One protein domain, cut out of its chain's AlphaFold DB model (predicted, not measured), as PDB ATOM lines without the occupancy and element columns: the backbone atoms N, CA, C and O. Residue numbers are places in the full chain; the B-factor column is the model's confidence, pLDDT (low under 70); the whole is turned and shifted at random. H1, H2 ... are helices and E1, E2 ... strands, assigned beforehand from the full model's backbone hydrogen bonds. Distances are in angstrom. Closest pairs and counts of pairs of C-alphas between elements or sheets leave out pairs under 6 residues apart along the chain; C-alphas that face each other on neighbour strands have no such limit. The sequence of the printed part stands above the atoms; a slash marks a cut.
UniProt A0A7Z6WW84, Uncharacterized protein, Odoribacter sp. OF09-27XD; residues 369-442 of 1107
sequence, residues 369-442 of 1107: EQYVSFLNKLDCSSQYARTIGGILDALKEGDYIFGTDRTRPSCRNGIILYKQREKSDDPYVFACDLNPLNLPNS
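What this domain is: This is residues 369 to 442 of the 1107 residues of an uncharacterized protein of Odoribacter sp. OF09-27XD (UniProt A0A7Z6WW84). With little regular structure, this compact body has a hairpin, E1 and E2, in its middle, H1 packed on E2, and residues 395 to 414 looping on the opposite side. H2 and H3 make a corner at one end. Of 74 printed residues, 28 are in three named helices, then two antiparallel strands, a mixed class; the radius of gyration of the C-alphas is 11.4 A, the spans 31 by 22 by 20 A.

How they stand to each other: E1, residues 415 to 419, and E2, 429 to 432, are an antiparallel hairpin; N 416 and O 431 are within hydrogen-bond range, 2.9 A. H1, residues 369 to 375, comes closest to E2 at C-alphas Val 372 and Phe 430, 6.0 A. H2, residues 380 to 385, and H3, 389 to 394, only just touch, only at the corner, with 3 C-alpha pairs within 8 A. Every O i to N i+4 pair is within range in H1 and H2; H3 has 0 of 2, but 3 of 3 O i to N i+3.

Where its parts are: H1 begins at C-alpha 369 (172.042, 178.922, 143.300). E1 is 12.1 A long; E2 ends at C-alpha 432 (169.756, 172.500, 145.255).

The domain as a whole: The printed part has no cut. The H3 to E1 link is long; no printed residue is under 70.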
ATOM      1  N   GLU A 369     173.310 178.319 143.741       95.19
ATOM      2  CA  GLU A 369     172.042 178.922 143.300       95.19
ATOM      3  C   GLU A 369     172.199 179.738 142.014       95.19
ATOM      4  O   GLU A 369     171.383 179.610 141.099       95.19
ATOM      5  N   GLN A 370     173.267 180.533 141.902       95.81
ATOM      6  CA  GLN A 370     173.540 181.302 140.686       95.81
ATOM      7  C   GLN A 370     173.796 180.382 139.485       95.81
ATOM      8  O   GLN A 370     173.311 180.656 138.385       95.81
ATOM      9  N   TYR A 371     174.497 179.262 139.687       98.06
ATOM     10  CA  TYR A 371     174.720 178.289 138.618       98.06
ATOM     11  C   TYR A 371     173.444 177.516 138.249       98.06
ATOM     12  O   TYR A 371     173.145 177.352 137.068       98.06
ATOM     13  N   VAL A 372     172.627 177.107 139.227       97.69
ATOM     14  CA  VAL A 372     171.310 176.485 138.982       97.69
ATOM     15  C   VAL A 372     170.376 177.441 138.235       97.69
ATOM     16  O   VAL A 372     169.681 177.027 137.305       97.69
ATOM     17  N   SER A 373     170.386 178.728 138.592       95.50
ATOM     18  CA  SER A 373     169.625 179.769 137.897       95.50
ATOM     19  C   SER A 373     170.028 179.885 136.425       95.50
ATOM     20  O   SER A 373     169.151 179.997 135.562       95.50
ATOM     21  N   PHE A 374     171.330 179.797 136.137       97.19
ATOM     22  CA  PHE A 374     171.868 179.740 134.781       97.19
ATOM     23  C   PHE A 374     171.417 178.477 134.044       97.19
ATOM     24  O   PHE A 374     170.789 178.597 132.997       97.19
ATOM     25  N   LEU A 375     171.625 177.282 134.611       97.12
ATOM     26  CA  LEU A 375     171.225 176.008 133.992       97.12
ATOM     27  C   LEU A 375     169.729 175.960 133.644       97.12
ATOM     28  O   LEU A 375     169.352 175.483 132.576       97.12
ATOM     29  N   ASN A 376     168.870 176.499 134.511       95.44
ATOM     30  CA  ASN A 376     167.420 176.566 134.294       95.44
ATOM     31  C   ASN A 376     166.994 177.617 133.248       95.44
ATOM     32  O   ASN A 376     165.811 177.708 132.901       95.44
ATOM     33  N   LYS A 377     167.937 178.423 132.747       93.75
ATOM     34  CA  LYS A 377     167.739 179.399 131.668       93.75
ATOM     35  C   LYS A 377     168.443 179.012 130.364       93.75
ATOM     36  O   LYS A 377     168.458 179.804 129.424       93.75
ATOM     37  N   LEU A 378     168.973 177.795 130.300       93.94
ATOM     38  CA  LEU A 378     169.559 177.195 129.111       93.94
ATOM     39  C   LEU A 378     168.563 176.269 128.404       93.94
ATOM     40  O   LEU A 378     167.636 175.744 129.020       93.94
ATOM     41  N   ASP A 379     168.773 176.060 127.106       91.12
ATOM     42  CA  ASP A 379     168.109 174.988 126.366       91.12
ATOM     43  C   ASP A 379     168.780 173.626 126.629       91.12
ATOM     44  O   ASP A 379     169.830 173.530 127.270       91.12
ATOM     45  N   CYS A 380     168.153 172.542 126.164       90.38
ATOM     46  CA  CYS A 380     168.608 171.186 126.474       90.38
ATOM     47  C   CYS A 380     170.038 170.897 125.966       90.38
ATOM     48  O   CYS A 380     170.806 170.241 126.673       90.38
ATOM     49  N   SER A 381     170.417 171.371 124.771       90.25
ATOM     50  CA  SER A 381     171.775 171.182 124.228       90.25
ATOM     51  C   SER A 381     172.817 171.879 125.097       90.25
ATOM     52  O   SER A 381     173.802 171.254 125.503       90.25
ATOM     53  N   SER A 382     172.555 173.128 125.476       93.56
ATOM     54  CA  SER A 382     173.423 173.889 126.371       93.56
ATOM     55  C   SER A 382     173.516 173.244 127.759       93.56
ATOM     56  O   SER A 382     174.598 173.174 128.340       93.56
ATOM     57  N   GLN A 383     172.418 172.698 128.295       94.69
ATOM     58  CA  GLN A 383     172.432 171.978 129.576       94.69
ATOM     59  C   GLN A 383     173.335 170.741 129.538       94.69
ATOM     60  O   GLN A 383     174.056 170.490 130.505       94.69
ATOM     61  N   TYR A 384     173.372 169.994 128.429       93.12
ATOM     62  CA  TYR A 384     174.342 168.906 128.277       93.12
ATOM     63  C   TYR A 384     175.780 169.420 128.315       93.12
ATOM     64  O   TYR A 384     176.614 168.852 129.026       93.12
ATOM     65  N   ALA A 385     176.063 170.506 127.592       93.62
ATOM     66  CA  ALA A 385     177.394 171.098 127.516       93.62
ATOM     67  C   ALA A 385     177.876 171.675 128.863       93.62
ATOM     68  O   ALA A 385     179.084 171.715 129.118       93.62
ATOM     69  N   ARG A 386     176.946 172.098 129.732       95.38
ATOM     70  CA  ARG A 386     177.207 172.711 131.050       95.38
ATOM     71  C   ARG A 386     177.047 171.763 132.246       95.38
ATOM     72  O   ARG A 386     177.183 172.178 133.398       95.38
ATOM     73  N   THR A 387     176.794 170.477 132.000       95.06
ATOM     74  CA  THR A 387     176.673 169.453 133.052       95.06
ATOM     75  C   THR A 387     177.517 168.212 132.727       95.06
ATOM     76  O   THR A 387     178.722 168.324 132.494       95.06
ATOM     77  N   ILE A 388     176.920 167.020 132.734       93.25
ATOM     78  CA  ILE A 388     177.577 165.717 132.541       93.25
ATOM     79  C   ILE A 388     177.316 165.126 131.146       93.25
ATOM     80  O   ILE A 388     177.406 163.911 130.947       93.25
ATOM     81  N   GLY A 389     176.982 165.977 130.173       91.94
ATOM     82  CA  GLY A 389     176.659 165.558 128.813       91.94
ATOM     83  C   GLY A 389     175.459 164.611 128.765       91.94
ATOM     84  O   GLY A 389     174.571 164.657 129.615       91.94
ATOM     85  N   GLY A 390     175.460 163.696 127.793       90.25
ATOM     86  CA  GLY A 390     174.359 162.747 127.584       90.25
ATOM     87  C   GLY A 390     174.091 161.780 128.748       90.25
ATOM     88  O   GLY A 390     173.054 161.124 128.752       90.25
ATOM     89  N   ILE A 391     174.969 161.703 129.760       92.12
ATOM     90  CA  ILE A 391     174.712 160.921 130.985       92.12
ATOM     91  C   ILE A 391     173.482 161.462 131.728       92.12
ATOM     92  O   ILE A 391     172.798 160.700 132.409       92.12
ATOM     93  N   LEU A 392     173.166 162.750 131.555       93.12
ATOM     94  CA  LEU A 392     172.000 163.397 132.150       93.12
ATOM     95  C   LEU A 392     170.683 162.667 131.821       93.12
ATOM     96  O   LEU A 392     169.815 162.572 132.680       93.12
ATOM     97  N   ASP A 393     170.572 162.059 130.635       91.62
ATOM     98  CA  ASP A 393     169.376 161.315 130.202       91.62
ATOM     99  C   ASP A 393     169.111 160.045 131.017       91.62
ATOM    100  O   ASP A 393     167.990 159.533 131.034       91.62
ATOM    101  N   ALA A 394     170.145 159.508 131.663       92.12
ATOM    102  CA  ALA A 394     170.052 158.304 132.479       92.12
ATOM    103  C   ALA A 394     169.751 158.602 133.958       92.12
ATOM    104  O   ALA A 394     169.495 157.660 134.714       92.12
ATOM    105  N   LEU A 395     169.800 159.872 134.377       94.31
ATOM    106  CA  LEU A 395     169.549 160.278 135.759       94.31
ATOM    107  C   LEU A 395     168.055 160.304 136.076       94.31
ATOM    108  O   LEU A 395     167.228 160.611 135.219       94.31
ATOM    109  N   LYS A 396     167.710 160.010 137.327       95.00
ATOM    110  CA  LYS A 396     166.355 160.121 137.877       95.00
ATOM    111  C   LYS A 396     166.177 161.454 138.597       95.00
ATOM    112  O   LYS A 396     167.145 162.085 139.007       95.00
ATOM    113  N   GLU A 397     164.926 161.869 138.771       96.19
ATOM    114  CA  GLU A 397     164.608 163.009 139.637       96.19
ATOM    115  C   GLU A 397     165.123 162.741 141.063       96.19
ATOM    116  O   GLU A 397     164.895 161.659 141.611       96.19
ATOM    117  N   GLY A 398     165.848 163.706 141.628       95.56
ATOM    118  CA  GLY A 398     166.569 163.597 142.899       95.56
ATOM    119  C   GLY A 398     168.033 163.155 142.783       95.56
ATOM    120  O   GLY A 398     168.768 163.274 143.759       95.56
ATOM    121  N   ASP A 399     168.495 162.675 141.621       97.25
ATOM    122  CA  ASP A 399     169.901 162.287 141.457       97.25
ATOM    123  C   ASP A 399     170.820 163.522 141.397       97.25
ATOM    124  O   ASP A 399     170.544 164.499 140.691       97.25
ATOM    125  N   TYR A 400     171.968 163.447 142.076       97.38
ATOM    126  CA  TYR A 400     172.995 164.493 142.067       97.38
ATOM    127  C   TYR A 400     173.754 164.529 140.736       97.38
ATOM    128  O   TYR A 400     174.283 163.518 140.254       97.38
ATOM    129  N   ILE A 401     173.854 165.717 140.136       96.19
ATOM    130  CA  ILE A 401     174.407 165.865 138.781       96.19
ATOM    131  C   ILE A 401     175.934 165.948 138.763       96.19
ATOM    132  O   ILE A 401     176.548 165.601 137.752       96.19
ATOM    133  N   PHE A 402     176.570 166.312 139.875       95.81
ATOM    134  CA  PHE A 402     178.027 166.389 139.993       95.81
ATOM    135  C   PHE A 402     178.587 165.349 140.968       95.81
ATOM    136  O   PHE A 402     177.921 164.925 141.908       95.81
ATOM    137  N   GLY A 403     179.830 164.926 140.722       92.62
ATOM    138  CA  GLY A 403     180.478 163.835 141.451       92.62
ATOM    139  C   GLY A 403     180.228 162.442 140.863       92.62
ATOM    140  O   GLY A 403     179.633 162.279 139.795       92.62
ATOM    141  N   THR A 404     180.765 161.427 141.541       89.44
ATOM    142  CA  THR A 404     180.694 160.020 141.111       89.44
ATOM    143  C   THR A 404     179.522 159.262 141.732       89.44
ATOM    144  O   THR A 404     179.038 158.312 141.119       89.44
ATOM    145  N   ASP A 405     179.046 159.677 142.909       93.00
ATOM    146  CA  ASP A 405     177.848 159.129 143.553       93.00
ATOM    147  C   ASP A 405     176.635 160.007 143.222       93.00
ATOM    148  O   ASP A 405     176.653 161.213 143.445       93.00
ATOM    149  N   ARG A 406     175.585 159.390 142.672       94.81
ATOM    150  CA  ARG A 406     174.340 160.061 142.267       94.81
ATOM    151  C   ARG A 406     173.292 160.104 143.371       94.81
ATOM    152  O   ARG A 406     172.283 160.767 143.206       94.81
ATOM    153  N   THR A 407     173.527 159.413 144.485       94.25
ATOM    154  CA  THR A 407     172.558 159.246 145.582       94.25
ATOM    155  C   THR A 407     172.840 160.125 146.797       94.25
ATOM    156  O   THR A 407     172.053 160.138 147.740       94.25
ATOM    157  N   ARG A 408     173.974 160.830 146.807       93.50
ATOM    158  CA  ARG A 408     174.383 161.738 147.882       93.50
ATOM    159  C   ARG A 408     175.210 162.894 147.307       93.50
ATOM    160  O   ARG A 408     175.889 162.685 146.297       93.50
ATOM    161  N   PRO A 409     175.238 164.063 147.966       94.25
ATOM    162  CA  PRO A 409     176.038 165.184 147.500       94.25
ATOM    163  C   PRO A 409     177.529 164.841 147.590       94.25
ATOM    164  O   PRO A 409     178.018 164.374 148.622       94.25
ATOM    165  N   SER A 410     178.268 165.083 146.509       95.19
ATOM    166  CA  SER A 410     179.725 164.911 146.471       95.19
ATOM    167  C   SER A 410     180.412 166.241 146.760       95.19
ATOM    168  O   SER A 410     180.120 167.230 146.092       95.19
ATOM    169  N   CYS A 411     181.340 166.272 147.726       96.06
ATOM    170  CA  CYS A 411     182.083 167.488 148.095       96.06
ATOM    171  C   CYS A 411     181.145 168.691 148.303       96.06
ATOM    172  O   CYS A 411     181.367 169.749 147.720       96.06
ATOM    173  N   ARG A 412     180.041 168.488 149.039       96.62
ATOM    174  CA  ARG A 412     179.006 169.498 149.337       96.62
ATOM    175  C   ARG A 412     178.372 170.189 148.117       96.62
ATOM    176  O   ARG A 412     177.764 171.249 148.261       96.62
ATOM    177  N   ASN A 413     178.453 169.582 146.933       97.56
ATOM    178  CA  ASN A 413     177.644 169.994 145.793       97.56
ATOM    179  C   ASN A 413     176.235 169.406 145.931       97.56
ATOM    180  O   ASN A 413     176.062 168.189 145.849       97.56
ATOM    181  N   GLY A 414     175.251 170.266 146.181       96.88
ATOM    182  CA  GLY A 414     173.854 169.901 146.381       96.88
ATOM    183  C   GLY A 414     173.027 169.882 145.097       96.88
ATOM    184  O   GLY A 414     171.819 169.727 145.182       96.88
ATOM    185  N   ILE A 415     173.615 170.080 143.913       98.31
ATOM    186  CA  ILE A 415     172.822 170.256 142.694       98.31
ATOM    187  C   ILE A 415     172.265 168.908 142.220       98.31
ATOM    188  O   ILE A 415     173.015 167.981 141.889       98.31
ATOM    189  N   ILE A 416     170.939 168.832 142.132       98.12
ATOM    190  CA  ILE A 416     170.196 167.656 141.681       98.12
ATOM    191  C   ILE A 416     169.446 167.920 140.379       98.12
ATOM    192  O   ILE A 416     169.097 169.055 140.036       98.12
ATOM    193  N   LEU A 417     169.137 166.835 139.674       97.50
ATOM    194  CA  LEU A 417     168.099 166.838 138.659       97.50
ATOM    195  C   LEU A 417     166.735 166.879 139.364       97.50
ATOM    196  O   LEU A 417     166.288 165.877 139.911       97.50
ATOM    197  N   TYR A 418     166.067 168.030 139.364       96.81
ATOM    198  CA  TYR A 418     164.779 168.203 140.040       96.81
ATOM    199  C   TYR A 418     163.610 167.657 139.220       96.81
ATOM    200  O   TYR A 418     162.728 167.002 139.767       96.81
ATOM    201  N   LYS A 419     163.603 167.919 137.907       95.06
ATOM    202  CA  LYS A 419     162.562 167.430 136.997       95.06
ATOM    203  C   LYS A 419     163.153 166.955 135.677       95.06
ATOM    204  O   LYS A 419     163.932 167.679 135.050       95.06
ATOM    205  N   GLN A 420     162.743 165.767 135.236       91.56
ATOM    206  CA  GLN A 420     163.067 165.264 133.901       91.56
ATOM    207  C   GLN A 420     162.318 166.037 132.805       91.56
ATOM    208  O   GLN A 420     161.245 166.605 133.025       91.56
ATOM    209  N   ARG A 421     162.879 166.026 131.593       85.12
ATOM    210  CA  ARG A 421     162.215 166.562 130.400       85.12
ATOM    211  C   ARG A 421     160.988 165.723 130.019       85.12
ATOM    212  O   ARG A 421     161.034 164.494 130.064       85.12
ATOM    213  N   GLU A 422     159.897 166.378 129.620       82.38
ATOM    214  CA  GLU A 422     158.672 165.693 129.169       82.38
ATOM    215  C   GLU A 422     158.755 165.298 127.686       82.38
ATOM    216  O   GLU A 422     158.270 164.235 127.287       82.38
ATOM    217  N   LYS A 423     159.400 166.134 126.867       81.62
ATOM    218  CA  LYS A 423     159.719 165.880 125.456       81.62
ATOM    219  C   LYS A 423     161.224 165.976 125.225       81.62
ATOM    220  O   LYS A 423     161.939 166.579 126.013       81.62
ATOM    221  N   SER A 424     161.680 165.416 124.103       74.62
ATOM    222  CA  SER A 424     163.078 165.459 123.627       74.62
ATOM    223  C   SER A 424     163.739 166.832 123.790       74.62
ATOM    224  O   SER A 424     164.858 166.916 124.293       74.62
ATOM    225  N   ASP A 425     163.018 167.885 123.402       76.31
ATOM    226  CA  ASP A 425     163.563 169.238 123.271       76.31
ATOM    227  C   ASP A 425     163.277 170.114 124.504       76.31
ATOM    228  O   ASP A 425     163.706 171.267 124.556       76.31
ATOM    229  N   ASP A 426     162.549 169.586 125.497       85.94
ATOM    230  CA  ASP A 426     162.276 170.323 126.727       85.94
ATOM    231  C   ASP A 426     163.546 170.361 127.598       85.94
ATOM    232  O   ASP A 426     164.231 169.342 127.736       85.94
ATOM    233  N   PRO A 427     163.866 171.508 128.218       90.88
ATOM    234  CA  PRO A 427     164.984 171.594 129.143       90.88
ATOM    235  C   PRO A 427     164.686 170.836 130.442       90.88
ATOM    236  O   PRO A 427     163.546 170.767 130.912       90.88
ATOM    237  N   TYR A 428     165.742 170.313 131.055       94.56
ATOM    238  CA  TYR A 428     165.729 169.788 132.413       94.56
ATOM    239  C   TYR A 428     165.558 170.916 133.435       94.56
ATOM    240  O   TYR A 428     165.909 172.069 133.169       94.56
ATOM    241  N   VAL A 429     165.044 170.578 134.620       95.69
ATOM    242  CA  VAL A 429     164.978 171.509 135.754       95.69
ATOM    243  C   VAL A 429     165.910 171.026 136.851       95.69
ATOM    244  O   VAL A 429     165.853 169.863 137.250       95.69
ATOM    245  N   PHE A 430     166.732 171.931 137.362       98.06
ATOM    246  CA  PHE A 430     167.697 171.692 138.429       98.06
ATOM    247  C   PHE A 430     167.288 172.421 139.711       98.06
ATOM    248  O   PHE A 430     166.646 173.474 139.660       98.06
ATOM    249  N   ALA A 431     167.680 171.869 140.857       98.12
ATOM    250  CA  ALA A 431     167.495 172.459 142.182       98.12
ATOM    251  C   ALA A 431     168.712 172.158 143.067       98.12
ATOM    252  O   ALA A 431     169.515 171.285 142.734       98.12
ATOM    253  N   CYS A 432     168.836 172.870 144.183       97.88
ATOM    254  CA  CYS A 432     169.756 172.500 145.255       97.88
ATOM    255  C   CYS A 432     169.024 171.595 146.258       97.88
ATOM    256  O   CYS A 432     167.882 171.878 146.601       97.88
ATOM    257  N   ASP A 433     169.672 170.530 146.717       97.50
ATOM    258  CA  ASP A 433     169.167 169.561 147.697       97.50
ATOM    259  C   ASP A 433     170.346 168.972 148.498       97.50
ATOM    260  O   ASP A 433     170.693 167.794 148.397       97.50
ATOM    261  N   LEU A 434     171.080 169.822 149.226       96.56
ATOM    262  CA  LEU A 434     172.173 169.359 150.092       96.56
ATOM    263  C   LEU A 434     171.639 168.564 151.295       96.56
ATOM    264  O   LEU A 434     172.335 167.662 151.772       96.56
ATOM    265  N   ASN A 435     170.433 168.883 151.782       95.19
ATOM    266  CA  ASN A 435     169.757 168.158 152.847       95.19
ATOM    267  C   ASN A 435     168.548 167.364 152.302       95.19
ATOM    268  O   ASN A 435     167.407 167.801 152.450       95.19
ATOM    269  N   PRO A 436     168.750 166.107 151.854       91.62
ATOM    270  CA  PRO A 436     167.704 165.299 151.214       91.62
ATOM    271  C   PRO A 436     166.580 164.842 152.164       91.62
ATOM    272  O   PRO A 436     165.757 163.993 151.818       91.62
ATOM    273  N   LEU A 437     166.559 165.330 153.410       92.81
ATOM    274  CA  LEU A 437     165.497 165.067 154.382       92.81
ATOM    275  C   LEU A 437     164.308 166.027 154.244       92.81
ATOM    276  O   LEU A 437     163.296 165.826 154.924       92.81
ATOM    277  N   ASN A 438     164.420 167.073 153.424       93.62
ATOM    278  CA  ASN A 438     163.372 168.062 153.212       93.62
ATOM    279  C   ASN A 438     163.073 168.245 151.708       93.62
ATOM    280  O   ASN A 438     163.306 167.338 150.913       93.62
ATOM    281  N   LEU A 439     162.377 169.326 151.345       95.00
ATOM    282  CA  LEU A 439     162.043 169.592 149.946       95.00
ATOM    283  C   LEU A 439     163.213 170.311 149.270       95.00
ATOM    284  O   LEU A 439     163.711 171.253 149.876       95.00
ATOM    285  N   PRO A 440     163.541 169.999 148.005       95.62
ATOM    286  CA  PRO A 440     164.572 170.726 147.277       95.62
ATOM    287  C   PRO A 440     164.366 172.247 147.305       95.62
ATOM    288  O   PRO A 440     163.239 172.744 147.194       95.62
ATOM    289  N   ASN A 441     165.475 172.978 147.379       94.94
ATOM    290  CA  ASN A 441     165.584 174.417 147.605       94.94
ATOM    291  C   ASN A 441     165.081 174.891 148.988       94.94
ATOM    292  O   ASN A 441     164.690 176.054 149.132       94.94
ATOM    293  N   SER A 442     165.108 174.033 150.008       95.31
ATOM    294  CA  SER A 442     164.935 174.422 151.413       95.31
ATOM    295  C   SER A 442     166.110 175.253 151.929       95.31
ATOM    296  O   SER A 442     167.145 175.383 151.285       95.31
TER     297      SER A 442